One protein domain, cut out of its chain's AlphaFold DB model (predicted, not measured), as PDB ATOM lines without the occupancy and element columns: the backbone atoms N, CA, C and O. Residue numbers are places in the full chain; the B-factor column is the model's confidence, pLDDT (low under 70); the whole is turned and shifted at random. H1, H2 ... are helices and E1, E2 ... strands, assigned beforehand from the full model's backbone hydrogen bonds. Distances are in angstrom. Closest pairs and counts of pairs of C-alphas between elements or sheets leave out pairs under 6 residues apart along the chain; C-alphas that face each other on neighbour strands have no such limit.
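What this domain is: This is residues 365 to 484 and 575 to 623 of the 922 residues of an uncharacterized protein of Ignavibacteria bacterium (UniProt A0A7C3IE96). Two strongly twisted sheets pack partly face to face: the three strands E3, E2 and E5 cover the part of a five-stranded sheet made by E4, E1 and E8. The larger sheet runs on past this core through E6, which bends away and pairs with E7 as an arm that ends at the cut; H2 sits between E5 and E8, and H1 packs across H2. Residues 399 to 408, in the long link before H1, stick out. The printed part has 169 residues with two named helices and eight named strands, in the order E1, E2, H1, E3, E4, E5, E6, E7, H2, E8; the mixed sheet has the order E4, E1, E8, E6, E7, and the antiparallel one E3, E2, E5. The class is mixed, helices and strands, and the whole is compact, with a radius of gyration of the C-alphas of 17.3 A and spans of 55 by 43 by 29 A.

How they stand to each other: E1, residues 365 to 372, is an inner strand of the larger sheet, with E4, residues 440 to 445, and E8, residues 608 to 622, as neighbours. E1 and E8 are parallel at 18 degrees, with N 367 and O 610 at 2.8 A. E4, an edge strand, is antiparallel to E1 at 153 degrees, with N 366 and O 443 at 2.8 A. E2, residues 383 to 390, is the inner strand of the smaller sheet, antiparallel to E3, residues 430 to 436, with N 387 and O 434 at 2.8 A, and to E5, residues 450 to 457, with N 386 and O 454 at 2.8 A. Between the sheets, the closest C-alphas of E2 and E4 are those of Ile 385 and Ala 441, 7.0 A apart, and the closest of E5 and E8 those of Gly 455 and Ile 614, 6.4 A apart. E6, residues 470 to 484, bends by 71 degrees at residue 473; its pairing is staggered, with E8 over residues 470 to 476, where N 473 and O 619 are 2.8 A apart, and with E7, residues 575 to 581, over residues 476 to 482, where N 479 and O 578 are 2.8 A apart. Both pairs are antiparallel. H2, residues 591 to 596, stands up from the larger sheet at a height over the sheet of 8.3 A, only just over E8, on which 3 of its C-alphas fall. E7, H2 and E8 form a split strand-helix-strand unit, two strands running the same way with E6 between them, and its crossover is right-handed. Residues 588 to 589 and 599 to 600 pair antiparallel with E5. H1, residues 409 to 422, touches H2 about perpendicular, at 81 degrees, with the C-alphas of Ala 414 and Lys 594 closest at 5.3 A; it only grazes the larger sheet, with its residues 411 to 415. In H1 and H2 every O i to N i+4 pair is within hydrogen-bond range.

Where its parts are: E1 begins at C-alpha 365, (149.696, 183.166, 189.299), and spans 23.0 A; E2 spans 22.8 A. H1 spans 20.0 A from C-alpha 409 at (172.446, 185.362, 171.882). E5 spans 24.2 A and E6 35.6 A. E8 is the longest at 44.5 A and ends at C-alpha 622, (156.450, 152.819, 163.191).

The domain as a whole: The C-alphas of Gly 403 and Glu 466 are the two farthest apart, 56.5 A. Residues 485 to 574 are not printed, and C-alphas 484 and 575 are 8.8 A apart across this cut. The links E2 to H1, E5 to E6 and H2 to E8 are long. The mean pLDDT of the printed part is 77.7; it is under 70 at residues 392 to 429, 482, 484 and 602 to 606.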
ATOM      1  N   THR A 365     150.130 184.436 189.878       91.88
ATOM      2  CA  THR A 365     149.696 183.166 189.299       91.88
ATOM      3  C   THR A 365     150.519 182.886 188.050       91.88
ATOM      4  O   THR A 365     150.507 183.660 187.097       91.88
ATOM      5  N   TYR A 366     151.246 181.775 188.054       95.31
ATOM      6  CA  TYR A 366     152.090 181.352 186.946       95.31
ATOM      7  C   TYR A 366     151.508 180.094 186.307       95.31
ATOM      8  O   TYR A 366     151.573 179.003 186.878       95.31
ATOM      9  N   ASN A 367     150.908 180.258 185.135       95.69
ATOM     10  CA  ASN A 367     150.296 179.192 184.361       95.69
ATOM     11  C   ASN A 367     151.301 178.666 183.342       95.69
ATOM     12  O   ASN A 367     151.778 179.407 182.487       95.69
ATOM     13  N   VAL A 368     151.590 177.372 183.385       96.56
ATOM     14  CA  VAL A 368     152.509 176.728 182.446       96.56
ATOM     15  C   VAL A 368     151.774 175.671 181.655       96.56
ATOM     16  O   VAL A 368     151.170 174.766 182.232       96.56
ATOM     17  N   ARG A 369     151.848 175.773 180.329       96.31
ATOM     18  CA  ARG A 369     151.311 174.777 179.400       96.31
ATOM     19  C   ARG A 369     152.425 173.912 178.849       96.31
ATOM     20  O   ARG A 369     153.404 174.430 178.330       96.31
ATOM     21  N   LEU A 370     152.256 172.604 178.893       96.62
ATOM     22  CA  LEU A 370     153.112 171.658 178.199       96.62
ATOM     23  C   LEU A 370     152.437 171.249 176.889       96.62
ATOM     24  O   LEU A 370     151.330 170.718 176.904       96.62
ATOM     25  N   LEU A 371     153.101 171.511 175.764       95.38
ATOM     26  CA  LEU A 371     152.538 171.307 174.430       95.38
ATOM     27  C   LEU A 371     153.413 170.405 173.557       95.38
ATOM     28  O   LEU A 371     154.646 170.466 173.587       95.38
ATOM     29  N   ASP A 372     152.737 169.626 172.712       93.12
ATOM     30  CA  ASP A 372     153.334 168.950 171.564       93.12
ATOM     31  C   ASP A 372     153.752 170.006 170.523       93.12
ATOM     32  O   ASP A 372     152.945 170.808 170.039       93.12
ATOM     33  N   ALA A 373     155.050 170.036 170.220       91.00
ATOM     34  CA  ALA A 373     155.652 171.017 169.325       91.00
ATOM     35  C   ALA A 373     155.247 170.835 167.852       91.00
ATOM     36  O   ALA A 373     155.295 171.803 167.093       91.00
ATOM     37  N   VAL A 374     154.855 169.620 167.448       89.88
ATOM     38  CA  VAL A 374     154.460 169.287 166.072       89.88
ATOM     39  C   VAL A 374     152.976 169.569 165.864       89.88
ATOM     40  O   VAL A 374     152.605 170.202 164.877       89.88
ATOM     41  N   ASN A 375     152.121 169.148 166.799       88.62
ATOM     42  CA  ASN A 375     150.692 169.444 166.755       88.62
ATOM     43  C   ASN A 375     150.189 169.928 168.115       88.62
ATOM     44  O   ASN A 375     149.858 169.138 168.993       88.62
ATOM     45  N   ARG A 376     150.033 171.247 168.245       88.50
ATOM     46  CA  ARG A 376     149.649 171.918 169.498       88.50
ATOM     47  C   ARG A 376     148.241 171.573 169.998       88.50
ATOM     48  O   ARG A 376     147.929 171.886 171.143       88.50
ATOM     49  N   ALA A 377     147.390 170.967 169.164       87.06
ATOM     50  CA  ALA A 377     146.084 170.466 169.592       87.06
ATOM     51  C   ALA A 377     146.193 169.138 170.363       87.06
ATOM     52  O   ALA A 377     145.291 168.791 171.128       87.06
ATOM     53  N   ASN A 378     147.293 168.401 170.188       87.62
ATOM     54  CA  ASN A 378     147.534 167.158 170.906       87.62
ATOM     55  C   ASN A 378     147.967 167.444 172.345       87.62
ATOM     56  O   ASN A 378     148.825 168.287 172.611       87.62
ATOM     57  N   LYS A 379     147.410 166.677 173.282       92.75
ATOM     58  CA  LYS A 379     147.895 166.645 174.662       92.75
ATOM     59  C   LYS A 379     149.171 165.810 174.735       92.75
ATOM     60  O   LYS A 379     149.221 164.717 174.169       92.75
ATOM     61  N   VAL A 380     150.155 166.275 175.499       93.75
ATOM     62  CA  VAL A 380     151.330 165.465 175.823       93.75
ATOM     63  C   VAL A 380     150.894 164.318 176.735       93.75
ATOM     64  O   VAL A 380     150.191 164.514 177.730       93.75
ATOM     65  N   ILE A 381     151.274 163.098 176.357       92.81
ATOM     66  CA  ILE A 381     150.941 161.859 177.077       92.81
ATOM     67  C   ILE A 381     151.836 161.756 178.317       92.81
ATOM     68  O   ILE A 381     153.024 162.045 178.217       92.81
ATOM     69  N   LYS A 382     151.292 161.337 179.469       92.69
ATOM     70  CA  LYS A 382     152.008 161.251 180.764       92.69
ATOM     71  C   LYS A 382     152.854 162.517 181.059       92.69
ATOM     72  O   LYS A 382     154.077 162.409 181.198       92.69
ATOM     73  N   PRO A 383     152.234 163.712 181.066       95.88
ATOM     74  CA  PRO A 383     152.952 164.975 181.199       95.88
ATOM     75  C   PRO A 383     153.508 165.148 182.618       95.88
ATOM     76  O   PRO A 383     152.943 164.622 183.574       95.88
ATOM     77  N   ILE A 384     154.594 165.905 182.745       95.25
ATOM     78  CA  ILE A 384     155.152 166.382 184.015       95.25
ATOM     79  C   ILE A 384     155.540 167.847 183.843       95.25
ATOM     80  O   ILE A 384     156.233 168.185 182.885       95.25
ATOM     81  N   ILE A 385     155.140 168.701 184.778       96.19
ATOM     82  CA  ILE A 385     155.565 170.100 184.882       96.19
ATOM     83  C   ILE A 385     156.077 170.328 186.301       96.19
ATOM     84  O   ILE A 385     155.367 170.040 187.261       96.19
ATOM     85  N   ASN A 386     157.278 170.878 186.442       94.12
ATOM     86  CA  ASN A 386     157.878 171.204 187.728       94.12
ATOM     87  C   ASN A 386     158.140 172.704 187.852       94.12
ATOM     88  O   ASN A 386     158.689 173.336 186.948       94.12
ATOM     89  N   MET A 387     157.834 173.226 189.035       94.44
ATOM     90  CA  MET A 387     158.308 174.505 189.542       94.44
ATOM     91  C   MET A 387     159.373 174.240 190.606       94.44
ATOM     92  O   MET A 387     159.103 173.572 191.603       94.44
ATOM     93  N   ASN A 388     160.568 174.795 190.425       90.62
ATOM     94  CA  ASN A 388     161.650 174.726 191.405       90.62
ATOM     95  C   ASN A 388     161.902 176.118 191.983       90.62
ATOM     96  O   ASN A 388     162.151 177.049 191.221       90.62
ATOM     97  N   SER A 389     161.861 176.255 193.309       88.56
ATOM     98  CA  SER A 389     162.321 177.468 193.994       88.56
ATOM     99  C   SER A 389     163.798 177.340 194.366       88.56
ATOM    100  O   SER A 389     164.239 176.296 194.859       88.56
ATOM    101  N   ILE A 390     164.570 178.392 194.116       82.00
ATOM    102  CA  ILE A 390     166.035 178.383 194.215       82.00
ATOM    103  C   ILE A 390     166.478 179.423 195.247       82.00
ATOM    104  O   ILE A 390     165.913 180.516 195.315       82.00
ATOM    105  N   LYS A 391     167.472 179.082 196.081       75.00
ATOM    106  CA  LYS A 391     168.034 180.013 197.076       75.00
ATOM    107  C   LYS A 391     168.678 181.230 196.396       75.00
ATOM    108  O   LYS A 391     169.355 181.087 195.382       75.00
ATOM    109  N   ASP A 392     168.494 182.410 196.992       62.81
ATOM    110  CA  ASP A 392     169.242 183.628 196.653       62.81
ATOM    111  C   ASP A 392     170.708 183.434 197.075       62.81
ATOM    112  O   ASP A 392     171.105 183.761 198.188       62.81
ATOM    113  N   ASN A 393     171.506 182.831 196.200       53.75
ATOM    114  CA  ASN A 393     172.955 182.989 196.208       53.75
ATOM    115  C   ASN A 393     173.295 183.952 195.069       53.75
ATOM    116  O   ASN A 393     172.657 183.890 194.018       53.75
ATOM    117  N   ASP A 394     174.275 184.836 195.263       47.31
ATOM    118  CA  ASP A 394     174.769 185.747 194.226       47.31
ATOM    119  C   ASP A 394     175.137 184.960 192.957       47.31
ATOM    120  O   ASP A 394     176.209 184.365 192.870       47.31
ATOM    121  N   TYR A 395     174.230 184.929 191.978       53.94
ATOM    122  CA  TYR A 395     174.424 184.298 190.676       53.94
ATOM    123  C   TYR A 395     175.290 185.225 189.809       53.94
ATOM    124  O   TYR A 395     174.776 186.215 189.283       53.94
ATOM    125  N   PRO A 396     176.588 184.937 189.588       44.91
ATOM    126  CA  PRO A 396     177.479 185.882 188.912       44.91
ATOM    127  C   PRO A 396     177.209 185.972 187.401       44.91
ATOM    128  O   PRO A 396     177.593 186.944 186.761       44.91
ATOM    129  N   PHE A 397     176.531 184.973 186.824       48.69
ATOM    130  CA  PHE A 397     176.403 184.791 185.373       48.69
ATOM    131  C   PHE A 397     175.161 185.438 184.730       48.69
ATOM    132  O   PHE A 397     175.043 185.412 183.509       48.69
ATOM    133  N   LEU A 398     174.245 186.032 185.509       44.84
ATOM    134  CA  LEU A 398     173.006 186.646 184.988       44.84
ATOM    135  C   LEU A 398     172.995 188.187 185.021       44.84
ATOM    136  O   LEU A 398     172.048 188.800 184.526       44.84
ATOM    137  N   LYS A 399     174.052 188.840 185.526       40.41
ATOM    138  CA  LYS A 399     174.258 190.288 185.332       40.41
ATOM    139  C   LYS A 399     174.749 190.525 183.900       40.41
ATOM    140  O   LYS A 399     175.942 190.486 183.625       40.41
ATOM    141  N   SER A 400     173.809 190.680 182.973       41.03
ATOM    142  CA  SER A 400     174.104 190.934 181.558       41.03
ATOM    143  C   SER A 400     174.878 192.243 181.343       41.03
ATOM    144  O   SER A 400     174.568 193.275 181.935       41.03
ATOM    145  N   ASN A 401     175.878 192.180 180.459       32.84
ATOM    146  CA  ASN A 401     176.464 193.333 179.778       32.84
ATOM    147  C   ASN A 401     175.449 193.807 178.711       32.84
ATOM    148  O   ASN A 401     175.118 193.012 177.828       32.84
ATOM    149  N   PRO A 402     174.951 195.054 178.745       34.09
ATOM    150  CA  PRO A 402     173.828 195.507 177.915       34.09
ATOM    151  C   PRO A 402     174.249 195.954 176.496       34.09
ATOM    152  O   PRO A 402     173.875 197.036 176.059       34.09
ATOM    153  N   GLY A 403     175.069 195.173 175.779       31.97
ATOM    154  CA  GLY A 403     175.795 195.693 174.604       31.97
ATOM    155  C   GLY A 403     175.723 194.938 173.274       31.97
ATOM    156  O   GLY A 403     176.363 195.397 172.335       31.97
ATOM    157  N   ILE A 404     175.039 193.794 173.147       33.62
ATOM    158  CA  ILE A 404     175.069 193.012 171.893       33.62
ATOM    159  C   ILE A 404     173.669 192.489 171.549       33.62
ATOM    160  O   ILE A 404     173.237 191.455 172.053       33.62
ATOM    161  N   GLU A 405     172.969 193.213 170.678       33.00
ATOM    162  CA  GLU A 405     171.721 192.788 170.039       33.00
ATOM    163  C   GLU A 405     172.050 191.881 168.837       33.00
ATOM    164  O   GLU A 405     172.460 192.359 167.781       33.00
ATOM    165  N   SER A 406     171.914 190.561 168.983       38.78
ATOM    166  CA  SER A 406     171.883 189.640 167.834       38.78
ATOM    167  C   SER A 406     171.068 188.385 168.158       38.78
ATOM    168  O   SER A 406     171.125 187.901 169.290       38.78
ATOM    169  N   GLU A 407     170.365 187.834 167.163       43.84
ATOM    170  CA  GLU A 407     169.550 186.604 167.254       43.84
ATOM    171  C   GLU A 407     170.343 185.354 167.710       43.84
ATOM    172  O   GLU A 407     169.751 184.383 168.175       43.84
ATOM    173  N   ASP A 408     171.680 185.384 167.672       45.31
ATOM    174  CA  ASP A 408     172.560 184.304 168.156       45.31
ATOM    175  C   ASP A 408     172.687 184.234 169.696       45.31
ATOM    176  O   ASP A 408     173.194 183.246 170.242       45.31
ATOM    177  N   PHE A 409     172.234 185.258 170.430       45.09
ATOM    178  CA  PHE A 409     172.446 185.362 171.882       45.09
ATOM    179  C   PHE A 409     171.510 184.453 172.704       45.09
ATOM    180  O   PHE A 409     171.926 183.897 173.727       45.09
ATOM    181  N   ASP A 410     170.279 184.232 172.233       50.31
ATOM    182  CA  ASP A 410     169.276 183.407 172.925       50.31
ATOM    183  C   ASP A 410     169.693 181.929 172.990       50.31
ATOM    184  O   ASP A 410     169.540 181.265 174.020       50.31
ATOM    185  N   THR A 411     170.321 181.422 171.927       49.56
ATOM    186  CA  THR A 411     170.808 180.036 171.847       49.56
ATOM    187  C   THR A 411     172.006 179.803 172.774       49.56
ATOM    188  O   THR A 411     172.111 178.759 173.426       49.56
ATOM    189  N   HIS A 412     172.907 180.785 172.896       51.75
ATOM    190  CA  HIS A 412     174.094 180.681 173.750       51.75
ATOM    191  C   HIS A 412     173.741 180.773 175.244       51.75
ATOM    192  O   HIS A 412     174.234 179.980 176.051       51.75
ATOM    193  N   ARG A 413     172.822 181.674 175.618       55.91
ATOM    194  CA  ARG A 413     172.325 181.810 176.998       55.91
ATOM    195  C   ARG A 413     171.553 180.568 177.451       55.91
ATOM    196  O   ARG A 413     171.801 180.080 178.553       55.91
ATOM    197  N   ALA A 414     170.703 180.002 176.590       52.12
ATOM    198  CA  ALA A 414     170.005 178.746 176.868       52.12
ATOM    199  C   ALA A 414     170.985 177.579 177.090       52.12
ATOM    200  O   ALA A 414     170.797 176.780 178.006       52.12
ATOM    201  N   THR A 415     172.072 177.522 176.315       54.91
ATOM    202  CA  THR A 415     173.103 176.479 176.436       54.91
ATOM    203  C   THR A 415     173.900 176.611 177.741       54.91
ATOM    204  O   THR A 415     174.157 175.606 178.402       54.91
ATOM    205  N   LEU A 416     174.248 177.833 178.161       58.19
ATOM    206  CA  LEU A 416     174.909 178.102 179.447       58.19
ATOM    207  C   LEU A 416     174.007 177.771 180.647       58.19
ATOM    208  O   LEU A 416     174.468 177.166 181.617       58.19
ATOM    209  N   ILE A 417     172.716 178.113 180.570       57.66
ATOM    210  CA  ILE A 417     171.719 177.740 181.584       57.66
ATOM    211  C   ILE A 417     171.591 176.211 181.647       57.66
ATOM    212  O   ILE A 417     171.664 175.640 182.732       57.66
ATOM    213  N   GLU A 418     171.488 175.520 180.509       58.44
ATOM    214  CA  GLU A 418     171.443 174.053 180.472       58.44
ATOM    215  C   GLU A 418     172.721 173.399 181.020       58.44
ATOM    216  O   GLU A 418     172.632 172.408 181.745       58.44
ATOM    217  N   GLN A 419     173.911 173.925 180.713       60.91
ATOM    218  CA  GLN A 419     175.178 173.422 181.264       60.91
ATOM    219  C   GLN A 419     175.238 173.576 182.787       60.91
ATOM    220  O   GLN A 419     175.711 172.677 183.483       60.91
ATOM    221  N   TYR A 420     174.725 174.688 183.318       58.78
ATOM    222  CA  TYR A 420     174.632 174.909 184.755       58.78
ATOM    223  C   TYR A 420     173.620 173.962 185.422       58.78
ATOM    224  O   TYR A 420     173.938 173.354 186.443       58.78
ATOM    225  N   LEU A 421     172.443 173.761 184.818       57.38
ATOM    226  CA  LEU A 421     171.407 172.852 185.331       57.38
ATOM    227  C   LEU A 421     171.818 171.374 185.280       57.38
ATOM    228  O   LEU A 421     171.428 170.600 186.153       57.38
ATOM    229  N   ASN A 422     172.617 170.986 184.282       54.47
ATOM    230  CA  ASN A 422     173.149 169.627 184.142       54.47
ATOM    231  C   ASN A 422     174.372 169.359 185.032       54.47
ATOM    232  O   ASN A 422     174.749 168.202 185.225       54.47
ATOM    233  N   ASN A 423     174.991 170.395 185.606       55.66
ATOM    234  CA  ASN A 423     176.049 170.220 186.591       55.66
ATOM    235  C   ASN A 423     175.443 169.790 187.938       55.66
ATOM    236  O   ASN A 423     174.565 170.452 188.486       55.66
ATOM    237  N   ASN A 424     175.963 168.703 188.523       47.84
ATOM    238  CA  ASN A 424     175.476 168.089 189.774       47.84
ATOM    239  C   ASN A 424     175.397 169.036 190.996       47.84
ATOM    240  O   ASN A 424     174.826 168.662 192.023       47.84
ATOM    241  N   ASN A 425     175.933 170.257 190.907       50.25
ATOM    242  CA  ASN A 425     175.818 171.282 191.943       50.25
ATOM    243  C   ASN A 425     174.422 171.933 192.009       50.25
ATOM    244  O   ASN A 425     174.013 172.315 193.101       50.25
ATOM    245  N   TYR A 426     173.649 171.967 190.914       57.50
ATOM    246  CA  TYR A 426     172.326 172.615 190.870       57.50
ATOM    247  C   TYR A 426     171.316 172.023 191.870       57.50
ATOM    248  O   TYR A 426     170.557 172.748 192.512       57.50
ATOM    249  N   LYS A 427     171.339 170.700 192.085       58.78
ATOM    250  CA  LYS A 427     170.418 170.030 193.024       58.78
ATOM    251  C   LYS A 427     170.574 170.493 194.478       58.78
ATOM    252  O   LYS A 427     169.644 170.304 195.254       58.78
ATOM    253  N   LYS A 428     171.720 171.074 194.862       58.34
ATOM    254  CA  LYS A 428     171.958 171.574 196.230       58.34
ATOM    255  C   LYS A 428     171.297 172.931 196.503       58.34
ATOM    256  O   LYS A 428     171.069 173.253 197.668       58.34
ATOM    257  N   ASP A 429     170.967 173.686 195.454       68.56
ATOM    258  CA  ASP A 429     170.425 175.049 195.558       68.56
ATOM    259  C   ASP A 429     168.889 175.100 195.471       68.56
ATOM    260  O   ASP A 429     168.280 176.127 195.794       68.56
ATOM    261  N   ILE A 430     168.250 173.984 195.100       71.94
ATOM    262  CA  ILE A 430     166.791 173.830 195.111       71.94
ATOM    263  C   ILE A 430     166.305 173.775 196.561       71.94
ATOM    264  O   ILE A 430     166.707 172.913 197.344       71.94
ATOM    265  N   LYS A 431     165.407 174.693 196.918       78.62
ATOM    266  CA  LYS A 431     164.752 174.722 198.229       78.62
ATOM    267  C   LYS A 431     163.501 173.849 198.249       78.62
ATOM    268  O   LYS A 431     163.262 173.150 199.228       78.62
ATOM    269  N   GLU A 432     162.710 173.913 197.183       85.62
ATOM    270  CA  GLU A 432     161.427 173.219 197.065       85.62
ATOM    271  C   GLU A 432     161.107 172.957 195.592       85.62
ATOM    272  O   GLU A 432     161.306 173.840 194.752       85.62
ATOM    273  N   THR A 433     160.582 171.767 195.300       87.56
ATOM    274  CA  THR A 433     160.050 171.387 193.988       87.56
ATOM    275  C   THR A 433     158.572 171.059 194.133       87.56
ATOM    276  O   THR A 433     158.201 170.218 194.951       87.56
ATOM    277  N   VAL A 434     157.739 171.687 193.308       92.31
ATOM    278  CA  VAL A 434     156.315 171.369 193.176       92.31
ATOM    279  C   VAL A 434     156.083 170.817 191.776       92.31
ATOM    280  O   VAL A 434     156.456 171.455 190.792       92.31
ATOM    281  N   SER A 435     155.472 169.638 191.688       92.62
ATOM    282  CA  SER A 435     155.239 168.924 190.431       92.62
ATOM    283  C   SER A 435     153.748 168.797 190.131       92.62
ATOM    284  O   SER A 435     152.938 168.603 191.035       92.62
ATOM    285  N   SER A 436     153.400 168.849 188.850       94.38
ATOM    286  CA  SER A 436     152.069 168.562 188.319       94.38
ATOM    287  C   SER A 436     152.166 167.527 187.201       94.38
ATOM    288  O   SER A 436     153.085 167.585 186.385       94.38
ATOM    289  N   ASN A 437     151.198 166.610 187.148       95.00
ATOM    290  CA  ASN A 437     151.069 165.600 186.093       95.00
ATOM    291  C   ASN A 437     150.000 165.987 185.055       95.00
ATOM    292  O   ASN A 437     149.370 165.122 184.441       95.00
ATOM    293  N   GLU A 438     149.754 167.286 184.885       95.00
ATOM    294  CA  GLU A 438     148.797 167.836 183.924       95.00
ATOM    295  C   GLU A 438     149.505 168.601 182.796       95.00
ATOM    296  O   GLU A 438     150.647 169.035 182.926       95.00
ATOM    297  N   ASN A 439     148.820 168.776 181.660       94.75
ATOM    298  CA  ASN A 439     149.333 169.571 180.531       94.75
ATOM    299  C   ASN A 439     149.219 171.088 180.769       94.75
ATOM    300  O   ASN A 439     149.806 171.869 180.029       94.75
ATOM    301  N   LEU A 440     148.447 171.508 181.770       96.19
ATOM    302  CA  LEU A 440     148.349 172.885 182.235       96.19
ATOM    303  C   LEU A 440     148.488 172.846 183.754       96.19
ATOM    304  O   LEU A 440     147.766 172.107 184.410       96.19
ATOM    305  N   ALA A 441     149.406 173.628 184.301       95.44
ATOM    306  CA  ALA A 441     149.594 173.742 185.739       95.44
ATOM    307  C   ALA A 441     149.635 175.214 186.143       95.44
ATOM    308  O   ALA A 441     150.263 176.018 185.458       95.44
ATOM    309  N   SER A 442     148.987 175.549 187.258       95.94
ATOM    310  CA  SER A 442     148.971 176.897 187.827       95.94
ATOM    311  C   SER A 442     149.690 176.891 189.169       95.94
ATOM    312  O   SER A 442     149.313 176.159 190.083       95.94
ATOM    313  N   PHE A 443     150.720 177.722 189.295       94.12
ATOM    314  CA  PHE A 443     151.531 177.843 190.501       94.12
ATOM    315  C   PHE A 443     151.350 179.228 191.122       94.12
ATOM    316  O   PHE A 443     151.299 180.225 190.405       94.12
ATOM    317  N   LYS A 444     151.283 179.305 192.457       90.38
ATOM    318  CA  LYS A 444     151.316 180.583 193.183       90.38
ATOM    319  C   LYS A 444     152.749 180.902 193.586       90.38
ATOM    320  O   LYS A 444     153.357 180.128 194.327       90.38
ATOM    321  N   LEU A 445     153.280 182.022 193.107       87.25
ATOM    322  CA  LEU A 445     154.659 182.426 193.385       87.25
ATOM    323  C   LEU A 445     154.710 183.467 194.499       87.25
ATOM    324  O   LEU A 445     153.785 184.259 194.675       87.25
ATOM    325  N   LYS A 446     155.814 183.468 195.245       80.06
ATOM    326  CA  LYS A 446     156.108 184.471 196.265       80.06
ATOM    327  C   LYS A 446     157.049 185.529 195.678       80.06
ATOM    328  O   LYS A 446     158.034 185.153 195.035       80.06
ATOM    329  N   PRO A 447     156.791 186.826 195.908       74.19
ATOM    330  CA  PRO A 447     157.707 187.885 195.504       74.19
ATOM    331  C   PRO A 447     159.115 187.678 196.077       74.19
ATOM    332  O   PRO A 447     159.284 187.143 197.172       74.19
ATOM    333  N   GLY A 448     160.131 188.105 195.328       71.31
ATOM    334  CA  GLY A 448     161.530 188.069 195.754       71.31
ATOM    335  C   GLY A 448     162.202 186.691 195.720       71.31
ATOM    336  O   GLY A 448     163.392 186.622 196.004       71.31
ATOM    337  N   ILE A 449     161.497 185.618 195.351       80.19
ATOM    338  CA  ILE A 449     162.068 184.270 195.200       80.19
ATOM    339  C   ILE A 449     162.373 183.986 193.721       80.19
ATOM    340  O   ILE A 449     161.604 184.369 192.839       80.19
ATOM    341  N   ASN A 450     163.489 183.300 193.454       83.69
ATOM    342  CA  ASN A 450     163.847 182.823 192.118       83.69
ATOM    343  C   ASN A 450     163.167 181.481 191.823       83.69
ATOM    344  O   ASN A 450     163.262 180.538 192.614       83.69
ATOM    345  N   TYR A 451     162.547 181.384 190.652       89.69
ATOM    346  CA  TYR A 451     161.848 180.197 190.179       89.69
ATOM    347  C   TYR A 451     162.404 179.702 188.848       89.69
ATOM    348  O   TYR A 451     162.843 180.478 188.000       89.69
ATOM    349  N   LEU A 452     162.338 178.389 188.655       90.81
ATOM    350  CA  LEU A 452     162.645 177.725 187.398       90.81
ATOM    351  C   LEU A 452     161.528 176.754 187.036       90.81
ATOM    352  O   LEU A 452     161.162 175.901 187.851       90.81
ATOM    353  N   PHE A 453     161.043 176.848 185.799       93.44
ATOM    354  CA  PHE A 453     159.991 175.982 185.281       93.44
ATOM    355  C   PHE A 453     160.532 175.071 184.191       93.44
ATOM    356  O   PHE A 453     161.189 175.509 183.243       93.44
ATOM    357  N   ASN A 454     160.240 173.784 184.325       93.56
ATOM    358  CA  ASN A 454     160.560 172.794 183.312       93.56
ATOM    359  C   ASN A 454     159.479 171.717 183.248       93.56
ATOM    360  O   ASN A 454     158.645 171.598 184.139       93.56
ATOM    361  N   GLY A 455     159.449 170.957 182.164       94.38
ATOM    362  CA  GLY A 455     158.444 169.927 181.974       94.38
ATOM    363  C   GLY A 455     158.710 169.045 180.774       94.38
ATOM    364  O   GLY A 455     159.680 169.205 180.035       94.38
ATOM    365  N   GLY A 456     157.875 168.032 180.628       95.00
ATOM    366  CA  GLY A 456     158.167 166.927 179.750       95.00
ATOM    367  C   GLY A 456     157.183 165.790 179.880       95.00
ATOM    368  O   GLY A 456     156.062 165.961 180.339       95.00
ATOM    369  N   SER A 457     157.613 164.606 179.477       93.88
ATOM    370  CA  SER A 457     156.788 163.411 179.520       93.88
ATOM    371  C   SER A 457     157.581 162.244 180.082       93.88
ATOM    372  O   SER A 457     158.786 162.142 179.862       93.88
ATOM    373  N   THR A 458     156.899 161.353 180.796       90.38
ATOM    374  CA  THR A 458     157.438 160.033 181.163       90.38
ATOM    375  C   THR A 458     157.013 158.934 180.193       90.38
ATOM    376  O   THR A 458     157.248 157.754 180.452       90.38
ATOM    377  N   GLN A 459     156.395 159.293 179.065       90.19
ATOM    378  CA  GLN A 459     156.052 158.347 178.014       90.19
ATOM    379  C   GLN A 459     157.327 157.745 177.413       90.19
ATOM    380  O   GLN A 459     158.127 158.452 176.807       90.19
ATOM    381  N   ASN A 460     157.482 156.432 177.576       83.88
ATOM    382  CA  ASN A 460     158.536 155.629 176.954       83.88
ATOM    383  C   ASN A 460     158.023 154.227 176.555       83.88
ATOM    384  O   ASN A 460     158.783 153.271 176.449       83.88
ATOM    385  N   GLU A 461     156.706 154.083 176.406       79.19
ATOM    386  CA  GLU A 461     156.045 152.820 176.069       79.19
ATOM    387  C   GLU A 461     155.470 152.910 174.653       79.19
ATOM    388  O   GLU A 461     154.970 153.956 174.234       79.19
ATOM    389  N   ILE A 462     155.508 151.808 173.910       78.88
ATOM    390  CA  ILE A 462     154.940 151.728 172.560       78.88
ATOM    391  C   ILE A 462     153.574 151.049 172.661       78.88
ATOM    392  O   ILE A 462     153.471 149.825 172.718       78.88
ATOM    393  N   ASN A 463     152.513 151.855 172.674       75.69
ATOM    394  CA  ASN A 463     151.138 151.363 172.749       75.69
ATOM    395  C   ASN A 463     150.541 151.189 171.352       75.69
ATOM    396  O   ASN A 463     150.430 152.152 170.595       75.69
ATOM    397  N   CYS A 464     150.157 149.952 171.047       75.00
ATOM    398  CA  CYS A 464     149.594 149.514 169.771       75.00
ATOM    399  C   CYS A 464     148.109 149.913 169.727       75.00
ATOM    400  O   CYS A 464     147.302 149.432 170.526       75.00
ATOM    401  N   ILE A 465     147.785 150.856 168.835       79.00
ATOM    402  CA  ILE A 465     146.449 151.439 168.641       79.00
ATOM    403  C   ILE A 465     145.855 150.857 167.357       79.00
ATOM    404  O   ILE A 465     146.564 150.688 166.367       79.00
ATOM    405  N   GLU A 466     144.571 150.522 167.390       79.25
ATOM    406  CA  GLU A 466     143.853 149.895 166.280       79.25
ATOM    407  C   GLU A 466     143.822 150.779 165.028       79.25
ATOM    408  O   GLU A 466     143.584 151.982 165.115       79.25
ATOM    409  N   GLY A 467     144.152 150.192 163.874       72.19
ATOM    410  CA  GLY A 467     144.254 150.897 162.593       72.19
ATOM    411  C   GLY A 467     145.339 151.978 162.477       72.19
ATOM    412  O   GLY A 467     145.381 152.657 161.452       72.19
ATOM    413  N   VAL A 468     146.224 152.154 163.469       78.38
ATOM    414  CA  VAL A 468     147.303 153.158 163.417       78.38
ATOM    415  C   VAL A 468     148.659 152.489 163.176       78.38
ATOM    416  O   VAL A 468     149.106 151.639 163.946       78.38
ATOM    417  N   ASP A 469     149.346 152.915 162.117       77.88
ATOM    418  CA  ASP A 469     150.649 152.392 161.682       77.88
ATOM    419  C   ASP A 469     151.837 152.892 162.527       77.88
ATOM    420  O   ASP A 469     152.934 152.328 162.476       77.88
ATOM    421  N   ARG A 470     151.619 153.921 163.352       83.38
ATOM    422  CA  ARG A 470     152.626 154.520 164.234       83.38
ATOM    423  C   ARG A 470     152.056 154.949 165.581       83.38
ATOM    424  O   ARG A 470     150.896 155.321 165.698       83.38
ATOM    425  N   THR A 471     152.899 154.987 166.604       86.25
ATOM    426  CA  THR A 471     152.537 155.519 167.927       86.25
ATOM    427  C   THR A 471     153.630 156.434 168.459       86.25
ATOM    428  O   THR A 471     154.768 156.392 167.987       86.25
ATOM    429  N   ILE A 472     153.309 157.264 169.451       88.19
ATOM    430  CA  ILE A 472     154.321 158.069 170.141       88.19
ATOM    431  C   ILE A 472     155.105 157.142 171.066       88.19
ATOM    432  O   ILE A 472     154.554 156.592 172.017       88.19
ATOM    433  N   SER A 473     156.397 156.987 170.787       87.12
ATOM    434  CA  SER A 473     157.298 156.201 171.630       87.12
ATOM    435  C   SER A 473     157.746 156.990 172.855       87.12
ATOM    436  O   SER A 473     157.667 156.491 173.971       87.12
ATOM    437  N   HIS A 474     158.181 158.232 172.646       91.25
ATOM    438  CA  HIS A 474     158.630 159.149 173.684       91.25
ATOM    439  C   HIS A 474     158.572 160.594 173.184       91.25
ATOM    440  O   HIS A 474     158.278 160.853 172.016       91.25
ATOM    441  N   TYR A 475     158.870 161.536 174.074       94.25
ATOM    442  CA  TYR A 475     159.057 162.941 173.729       94.25
ATOM    443  C   TYR A 475     160.524 163.341 173.870       94.25
ATOM    444  O   TYR A 475     161.286 162.740 174.628       94.25
ATOM    445  N   SER A 476     160.928 164.370 173.135       92.69
ATOM    446  CA  SER A 476     162.311 164.835 173.056       92.69
ATOM    447  C   SER A 476     162.417 166.360 173.138       92.69
ATOM    448  O   SER A 476     161.484 167.083 172.784       92.69
ATOM    449  N   ILE A 477     163.565 166.851 173.604       89.25
ATOM    450  CA  ILE A 477     163.979 168.250 173.497       89.25
ATOM    451  C   ILE A 477     164.776 168.398 172.211       89.25
ATOM    452  O   ILE A 477     165.698 167.623 171.953       89.25
ATOM    453  N   ARG A 478     164.453 169.435 171.443       82.38
ATOM    454  CA  ARG A 478     165.264 169.885 170.316       82.38
ATOM    455  C   ARG A 478     166.444 170.706 170.846       82.38
ATOM    456  O   ARG A 478     166.221 171.762 171.432       82.38
ATOM    457  N   LYS A 479     167.673 170.237 170.634       77.31
ATOM    458  CA  LYS A 479     168.916 170.935 170.989       77.31
ATOM    459  C   LYS A 479     169.643 171.400 169.738       77.31
ATOM    460  O   LYS A 479     169.848 170.614 168.818       77.31
ATOM    461  N   ILE A 480     170.061 172.659 169.728       71.06
ATOM    462  CA  ILE A 480     170.931 173.204 168.686       71.06
ATOM    463  C   ILE A 480     172.370 173.056 169.175       71.06
ATOM    464  O   ILE A 480     172.699 173.523 170.262       71.06
ATOM    465  N   VAL A 481     173.205 172.357 168.413       72.06
ATOM    466  CA  VAL A 481     174.592 172.060 168.781       72.06
ATOM    467  C   VAL A 481     175.509 172.705 167.757       72.06
ATOM    468  O   VAL A 481     175.347 172.486 166.561       72.06
ATOM    469  N   GLU A 482     176.472 173.501 168.212       65.81
ATOM    470  CA  GLU A 482     177.509 174.044 167.334       65.81
ATOM    471  C   GLU A 482     178.453 172.913 166.897       65.81
ATOM    472  O   GLU A 482     179.031 172.206 167.726       65.81
ATOM    473  N   ILE A 483     178.581 172.723 165.585       72.06
ATOM    474  CA  ILE A 483     179.566 171.829 164.976       72.06
ATOM    475  C   ILE A 483     180.849 172.637 164.746       72.06
ATOM    476  O   ILE A 483     180.800 173.856 164.577       72.06
ATOM    477  N   ALA A 484     182.004 171.962 164.725       64.44
ATOM    478  CA  ALA A 484     183.297 172.586 164.448       64.44
ATOM    479  C   ALA A 484     183.222 173.564 163.250       64.44
ATOM    480  O   ALA A 484     182.636 173.215 162.220       64.44
ATOM    481  N   PHE A 575     175.582 175.080 162.839       70.31
ATOM    482  CA  PHE A 575     174.741 174.512 163.878       70.31
ATOM    483  C   PHE A 575     174.021 173.278 163.341       70.31
ATOM    484  O   PHE A 575     173.478 173.311 162.236       70.31
ATOM    485  N   ASP A 576     173.993 172.209 164.132       75.00
ATOM    486  CA  ASP A 576     173.141 171.045 163.911       75.00
ATOM    487  C   ASP A 576     171.953 171.050 164.871       75.00
ATOM    488  O   ASP A 576     171.982 171.669 165.935       75.00
ATOM    489  N   THR A 577     170.913 170.300 164.526       76.88
ATOM    490  CA  THR A 577     169.818 169.988 165.441       76.88
ATOM    491  C   THR A 577     169.934 168.541 165.909       76.88
ATOM    492  O   THR A 577     169.792 167.611 165.123       76.88
ATOM    493  N   SER A 578     170.091 168.340 167.216       81.69
ATOM    494  CA  SER A 578     169.971 167.030 167.862       81.69
ATOM    495  C   SER A 578     168.680 166.937 168.679       81.69
ATOM    496  O   SER A 578     168.136 167.946 169.131       81.69
ATOM    497  N   TYR A 579     168.169 165.722 168.873       84.06
ATOM    498  CA  TYR A 579     167.007 165.459 169.721       84.06
ATOM    499  C   TYR A 579     167.431 164.594 170.900       84.06
ATOM    500  O   TYR A 579     168.016 163.529 170.716       84.06
ATOM    501  N   VAL A 580     167.130 165.048 172.115       86.69
ATOM    502  CA  VAL A 580     167.452 164.321 173.349       86.69
ATOM    503  C   VAL A 580     166.159 163.895 174.022       86.69
ATOM    504  O   VAL A 580     165.273 164.723 174.228       86.69
ATOM    505  N   MET A 581     166.041 162.613 174.368       87.50
ATOM    506  CA  MET A 581     164.873 162.079 175.072       87.50
ATOM    507  C   MET A 581     164.611 162.857 176.369       87.50
ATOM    508  O   MET A 581     165.522 163.120 177.159       87.50
ATOM    509  N   VAL A 582     163.343 163.201 176.574       87.56
ATOM    510  CA  VAL A 582     162.840 163.854 177.781       87.56
ATOM    511  C   VAL A 582     162.341 162.800 178.746       87.56
ATOM    512  O   VAL A 582     161.630 161.880 178.353       87.56
ATOM    513  N   ASN A 583     162.700 162.946 180.015       84.75
ATOM    514  CA  ASN A 583     162.208 162.109 181.104       84.75
ATOM    515  C   ASN A 583     162.276 162.886 182.427       84.75
ATOM    516  O   ASN A 583     162.682 164.047 182.454       84.75
ATOM    517  N   ALA A 584     161.919 162.241 183.541       80.06
ATOM    518  CA  ALA A 584     161.909 162.874 184.862       80.06
ATOM    519  C   ALA A 584     163.270 163.457 185.305       80.06
ATOM    520  O   ALA A 584     163.294 164.334 186.164       80.06
ATOM    521  N   SER A 585     164.393 163.002 184.736       78.12
ATOM    522  CA  SER A 585     165.728 163.541 185.027       78.12
ATOM    523  C   SER A 585     166.238 164.552 183.995       78.12
ATOM    524  O   SER A 585     167.270 165.168 184.237       78.12
ATOM    525  N   ASN A 586     165.544 164.732 182.870       83.69
ATOM    526  CA  ASN A 586     165.941 165.620 181.780       83.69
ATOM    527  C   ASN A 586     164.699 166.287 181.165       83.69
ATOM    528  O   ASN A 586     164.202 165.862 180.121       83.69
ATOM    529  N   LEU A 587     164.164 167.294 181.859       89.50
ATOM    530  CA  LEU A 587     162.960 168.028 181.462       89.50
ATOM    531  C   LEU A 587     163.305 169.273 180.638       89.50
ATOM    532  O   LEU A 587     164.327 169.919 180.859       89.50
ATOM    533  N   ALA A 588     162.424 169.629 179.705       90.75
ATOM    534  CA  ALA A 588     162.556 170.812 178.869       90.75
ATOM    535  C   ALA A 588     162.249 172.074 179.680       90.75
ATOM    536  O   ALA A 588     161.235 172.133 180.370       90.75
ATOM    537  N   LEU A 589     163.089 173.098 179.573       90.44
ATOM    538  CA  LEU A 589     162.799 174.403 180.166       90.44
ATOM    539  C   LEU A 589     161.575 175.051 179.509       90.44
ATOM    540  O   LEU A 589     161.311 174.840 178.320       90.44
ATOM    541  N   SER A 590     160.852 175.870 180.270       93.12
ATOM    542  CA  SER A 590     159.816 176.731 179.702       93.12
ATOM    543  C   SER A 590     160.416 177.832 178.827       93.12
ATOM    544  O   SER A 590     161.580 178.196 178.986       93.12
ATOM    545  N   GLU A 591     159.638 178.369 177.891       89.38
ATOM    546  CA  GLU A 591     160.100 179.401 176.960       89.38
ATOM    547  C   GLU A 591     160.565 180.661 177.692       89.38
ATOM    548  O   GLU A 591     161.627 181.196 177.366       89.38
ATOM    549  N   LYS A 592     159.839 181.097 178.729       87.62
ATOM    550  CA  LYS A 592     160.284 182.231 179.548       87.62
ATOM    551  C   LYS A 592     161.582 181.916 180.294       87.62
ATOM    552  O   LYS A 592     162.509 182.719 180.254       87.62
ATOM    553  N   THR A 593     161.702 180.719 180.876       84.62
ATOM    554  CA  THR A 593     162.938 180.278 181.553       84.62
ATOM    555  C   THR A 593     164.125 180.206 180.582       84.62
ATOM    556  O   THR A 593     165.238 180.575 180.944       84.62
ATOM    557  N   LYS A 594     163.922 179.776 179.328       79.56
ATOM    558  CA  LYS A 594     164.986 179.743 178.307       79.56
ATOM    559  C   LYS A 594     165.522 181.137 177.978       79.56
ATOM    560  O   LYS A 594     166.732 181.297 177.851       79.56
ATOM    561  N   ARG A 595     164.631 182.125 177.839       77.19
ATOM    562  CA  ARG A 595     164.985 183.504 177.455       77.19
ATOM    563  C   ARG A 595     165.561 184.299 178.623       77.19
ATOM    564  O   ARG A 595     166.579 184.974 178.496       77.19
ATOM    565  N   GLU A 596     164.910 184.216 179.777       77.62
ATOM    566  CA  GLU A 596     165.197 185.085 180.922       77.62
ATOM    567  C   GLU A 596     166.104 184.408 181.962       77.62
ATOM    568  O   GLU A 596     166.831 185.088 182.690       77.62
ATOM    569  N   GLY A 597     166.165 183.075 181.983       80.19
ATOM    570  CA  GLY A 597     166.835 182.305 183.024       80.19
ATOM    571  C   GLY A 597     165.931 182.111 184.236       80.19
ATOM    572  O   GLY A 597     164.826 181.587 184.115       80.19
ATOM    573  N   LEU A 598     166.412 182.497 185.418       83.00
ATOM    574  CA  LEU A 598     165.625 182.389 186.644       83.00
ATOM    575  C   LEU A 598     164.543 183.467 186.684       83.00
ATOM    576  O   LEU A 598     164.826 184.655 186.544       83.00
ATOM    577  N   ILE A 599     163.307 183.040 186.911       85.19
ATOM    578  CA  ILE A 599     162.148 183.919 186.952       85.19
ATOM    579  C   ILE A 599     162.008 184.467 188.364       85.19
ATOM    580  O   ILE A 599     161.791 183.717 189.314       85.19
ATOM    581  N   ARG A 600     162.110 185.787 188.497       84.25
ATOM    582  CA  ARG A 600     161.953 186.493 189.766       84.25
ATOM    583  C   ARG A 600     161.004 187.656 189.570       84.25
ATOM    584  O   ARG A 600     161.216 188.490 188.694       84.25
ATOM    585  N   PHE A 601     159.996 187.738 190.424       79.19
ATOM    586  CA  PHE A 601     159.130 188.905 190.483       79.19
ATOM    587  C   PHE A 601     159.510 189.737 191.698       79.19
ATOM    588  O   PHE A 601     159.379 189.292 192.839       79.19
ATOM    589  N   ASN A 602     159.993 190.945 191.439       69.50
ATOM    590  CA  ASN A 602     160.281 191.937 192.462       69.50
ATOM    591  C   ASN A 602     159.192 193.011 192.410       69.50
ATOM    592  O   ASN A 602     158.778 193.388 191.319       69.50
ATOM    593  N   LYS A 603     158.790 193.535 193.574       64.19
ATOM    594  CA  LYS A 603     157.976 194.760 193.690       64.19
ATOM    595  C   LYS A 603     156.660 194.708 192.910       64.19
ATOM    596  O   LYS A 603     156.473 195.390 191.905       64.19
ATOM    597  N   ILE A 604     155.738 193.890 193.393       63.94
ATOM    598  CA  ILE A 604     154.433 193.707 192.763       63.94
ATOM    599  C   ILE A 604     153.423 194.596 193.479       63.94
ATOM    600  O   ILE A 604     153.347 194.563 194.705       63.94
ATOM    601  N   LYS A 605     152.680 195.401 192.715       62.25
ATOM    602  CA  LYS A 605     151.652 196.323 193.231       62.25
ATOM    603  C   LYS A 605     150.221 195.819 193.003       62.25
ATOM    604  O   LYS A 605     149.291 196.314 193.630       62.25
ATOM    605  N   GLU A 606     150.053 194.837 192.122       69.56
ATOM    606  CA  GLU A 606     148.772 194.265 191.698       69.56
ATOM    607  C   GLU A 606     148.932 192.783 191.339       69.56
ATOM    608  O   GLU A 606     150.049 192.326 191.115       69.56
ATOM    609  N   ASP A 607     147.838 192.025 191.293       78.19
ATOM    610  CA  ASP A 607     147.888 190.606 190.931       78.19
ATOM    611  C   ASP A 607     148.451 190.418 189.517       78.19
ATOM    612  O   ASP A 607     148.025 191.073 188.564       78.19
ATOM    613  N   ILE A 608     149.391 189.484 189.365       84.75
ATOM    614  CA  ILE A 608     150.026 189.186 188.079       84.75
ATOM    615  C   ILE A 608     149.645 187.772 187.667       84.75
ATOM    616  O   ILE A 608     149.868 186.816 188.408       84.75
ATOM    617  N   THR A 609     149.134 187.632 186.446       90.88
ATOM    618  CA  THR A 609     149.012 186.330 185.786       90.88
ATOM    619  C   THR A 609     150.036 186.239 184.668       90.88
ATOM    620  O   THR A 609     150.076 187.100 183.791       90.88
ATOM    621  N   VAL A 610     150.871 185.203 184.700       91.75
ATOM    622  CA  VAL A 610     151.840 184.914 183.640       91.75
ATOM    623  C   VAL A 610     151.489 183.588 182.999       91.75
ATOM    624  O   VAL A 610     151.414 182.574 183.687       91.75
ATOM    625  N   ASP A 611     151.313 183.604 181.683       93.88
ATOM    626  CA  ASP A 611     151.158 182.400 180.880       93.88
ATOM    627  C   ASP A 611     152.483 182.071 180.187       93.88
ATOM    628  O   ASP A 611     153.074 182.900 179.495       93.88
ATOM    629  N   ASP A 612     152.940 180.839 180.363       95.75
ATOM    630  CA  ASP A 612     154.180 180.324 179.801       95.75
ATOM    631  C   ASP A 612     153.947 178.952 179.166       95.75
ATOM    632  O   ASP A 612     152.930 178.284 179.381       95.75
ATOM    633  N   THR A 613     154.881 178.530 178.327       95.19
ATOM    634  CA  THR A 613     154.773 177.291 177.565       95.19
ATOM    635  C   THR A 613     156.075 176.507 177.614       95.19
ATOM    636  O   THR A 613     157.165 177.064 177.581       95.19
ATOM    637  N   ILE A 614     155.959 175.187 177.669       95.00
ATOM    638  CA  ILE A 614     157.039 174.226 177.499       95.00
ATOM    639  C   ILE A 614     156.719 173.419 176.245       95.00
ATOM    640  O   ILE A 614     155.632 172.853 176.124       95.00
ATOM    641  N   TYR A 615     157.672 173.348 175.320       93.12
ATOM    642  CA  TYR A 615     157.539 172.560 174.096       93.12
ATOM    643  C   TYR A 615     158.350 171.274 174.171       93.12
ATOM    644  O   TYR A 615     159.544 171.297 174.480       93.12
ATOM    645  N   VAL A 616     157.713 170.168 173.792       94.94
ATOM    646  CA  VAL A 616     158.366 168.873 173.597       94.94
ATOM    647  C   VAL A 616     157.997 168.264 172.249       94.94
ATOM    648  O   VAL A 616     156.888 168.436 171.752       94.94
ATOM    649  N   TRP A 617     158.944 167.557 171.640       93.12
ATOM    650  CA  TRP A 617     158.817 167.005 170.292       93.12
ATOM    651  C   TRP A 617     158.488 165.510 170.350       93.12
ATOM    652  O   TRP A 617     159.308 164.754 170.886       93.12
ATOM    653  N   PRO A 618     157.329 165.063 169.829       93.50
ATOM    654  CA  PRO A 618     156.974 163.650 169.810       93.50
ATOM    655  C   PRO A 618     157.907 162.873 168.877       93.50
ATOM    656  O   PRO A 618     158.204 163.306 167.764       93.50
ATOM    657  N   GLN A 619     158.342 161.699 169.325       91.12
ATOM    658  CA  GLN A 619     159.127 160.759 168.534       91.12
ATOM    659  C   GLN A 619     158.285 159.521 168.246       91.12
ATOM    660  O   GLN A 619     157.881 158.788 169.157       91.12
ATOM    661  N   TYR A 620     158.007 159.293 166.967       87.94
ATOM    662  CA  TYR A 620     157.128 158.217 166.529       87.94
ATOM    663  C   TYR A 620     157.894 156.910 166.338       87.94
ATOM    664  O   TYR A 620     158.978 156.887 165.761       87.94
ATOM    665  N   TYR A 621     157.290 155.817 166.788       84.38
ATOM    666  CA  TYR A 621     157.682 154.468 166.410       84.38
ATOM    667  C   TYR A 621     156.699 153.941 165.371       84.38
ATOM    668  O   TYR A 621     155.486 154.005 165.584       84.38
ATOM    669  N   TYR A 622     157.229 153.423 164.267       82.19
ATOM    670  CA  TYR A 622     156.450 152.819 163.191       82.19
ATOM    671  C   TYR A 622     156.402 151.314 163.397       82.19
ATOM    672  O   TYR A 622     157.442 150.669 163.556       82.19
ATOM    673  N   TYR A 623     155.197 150.754 163.408       79.12
ATOM    674  CA  TYR A 623     155.044 149.318 163.563       79.12
ATOM    675  C   TYR A 623     155.555 148.589 162.318       79.12
ATOM    676  O   TYR A 623     155.264 149.011 161.196       79.12
TER     677      TYR A 623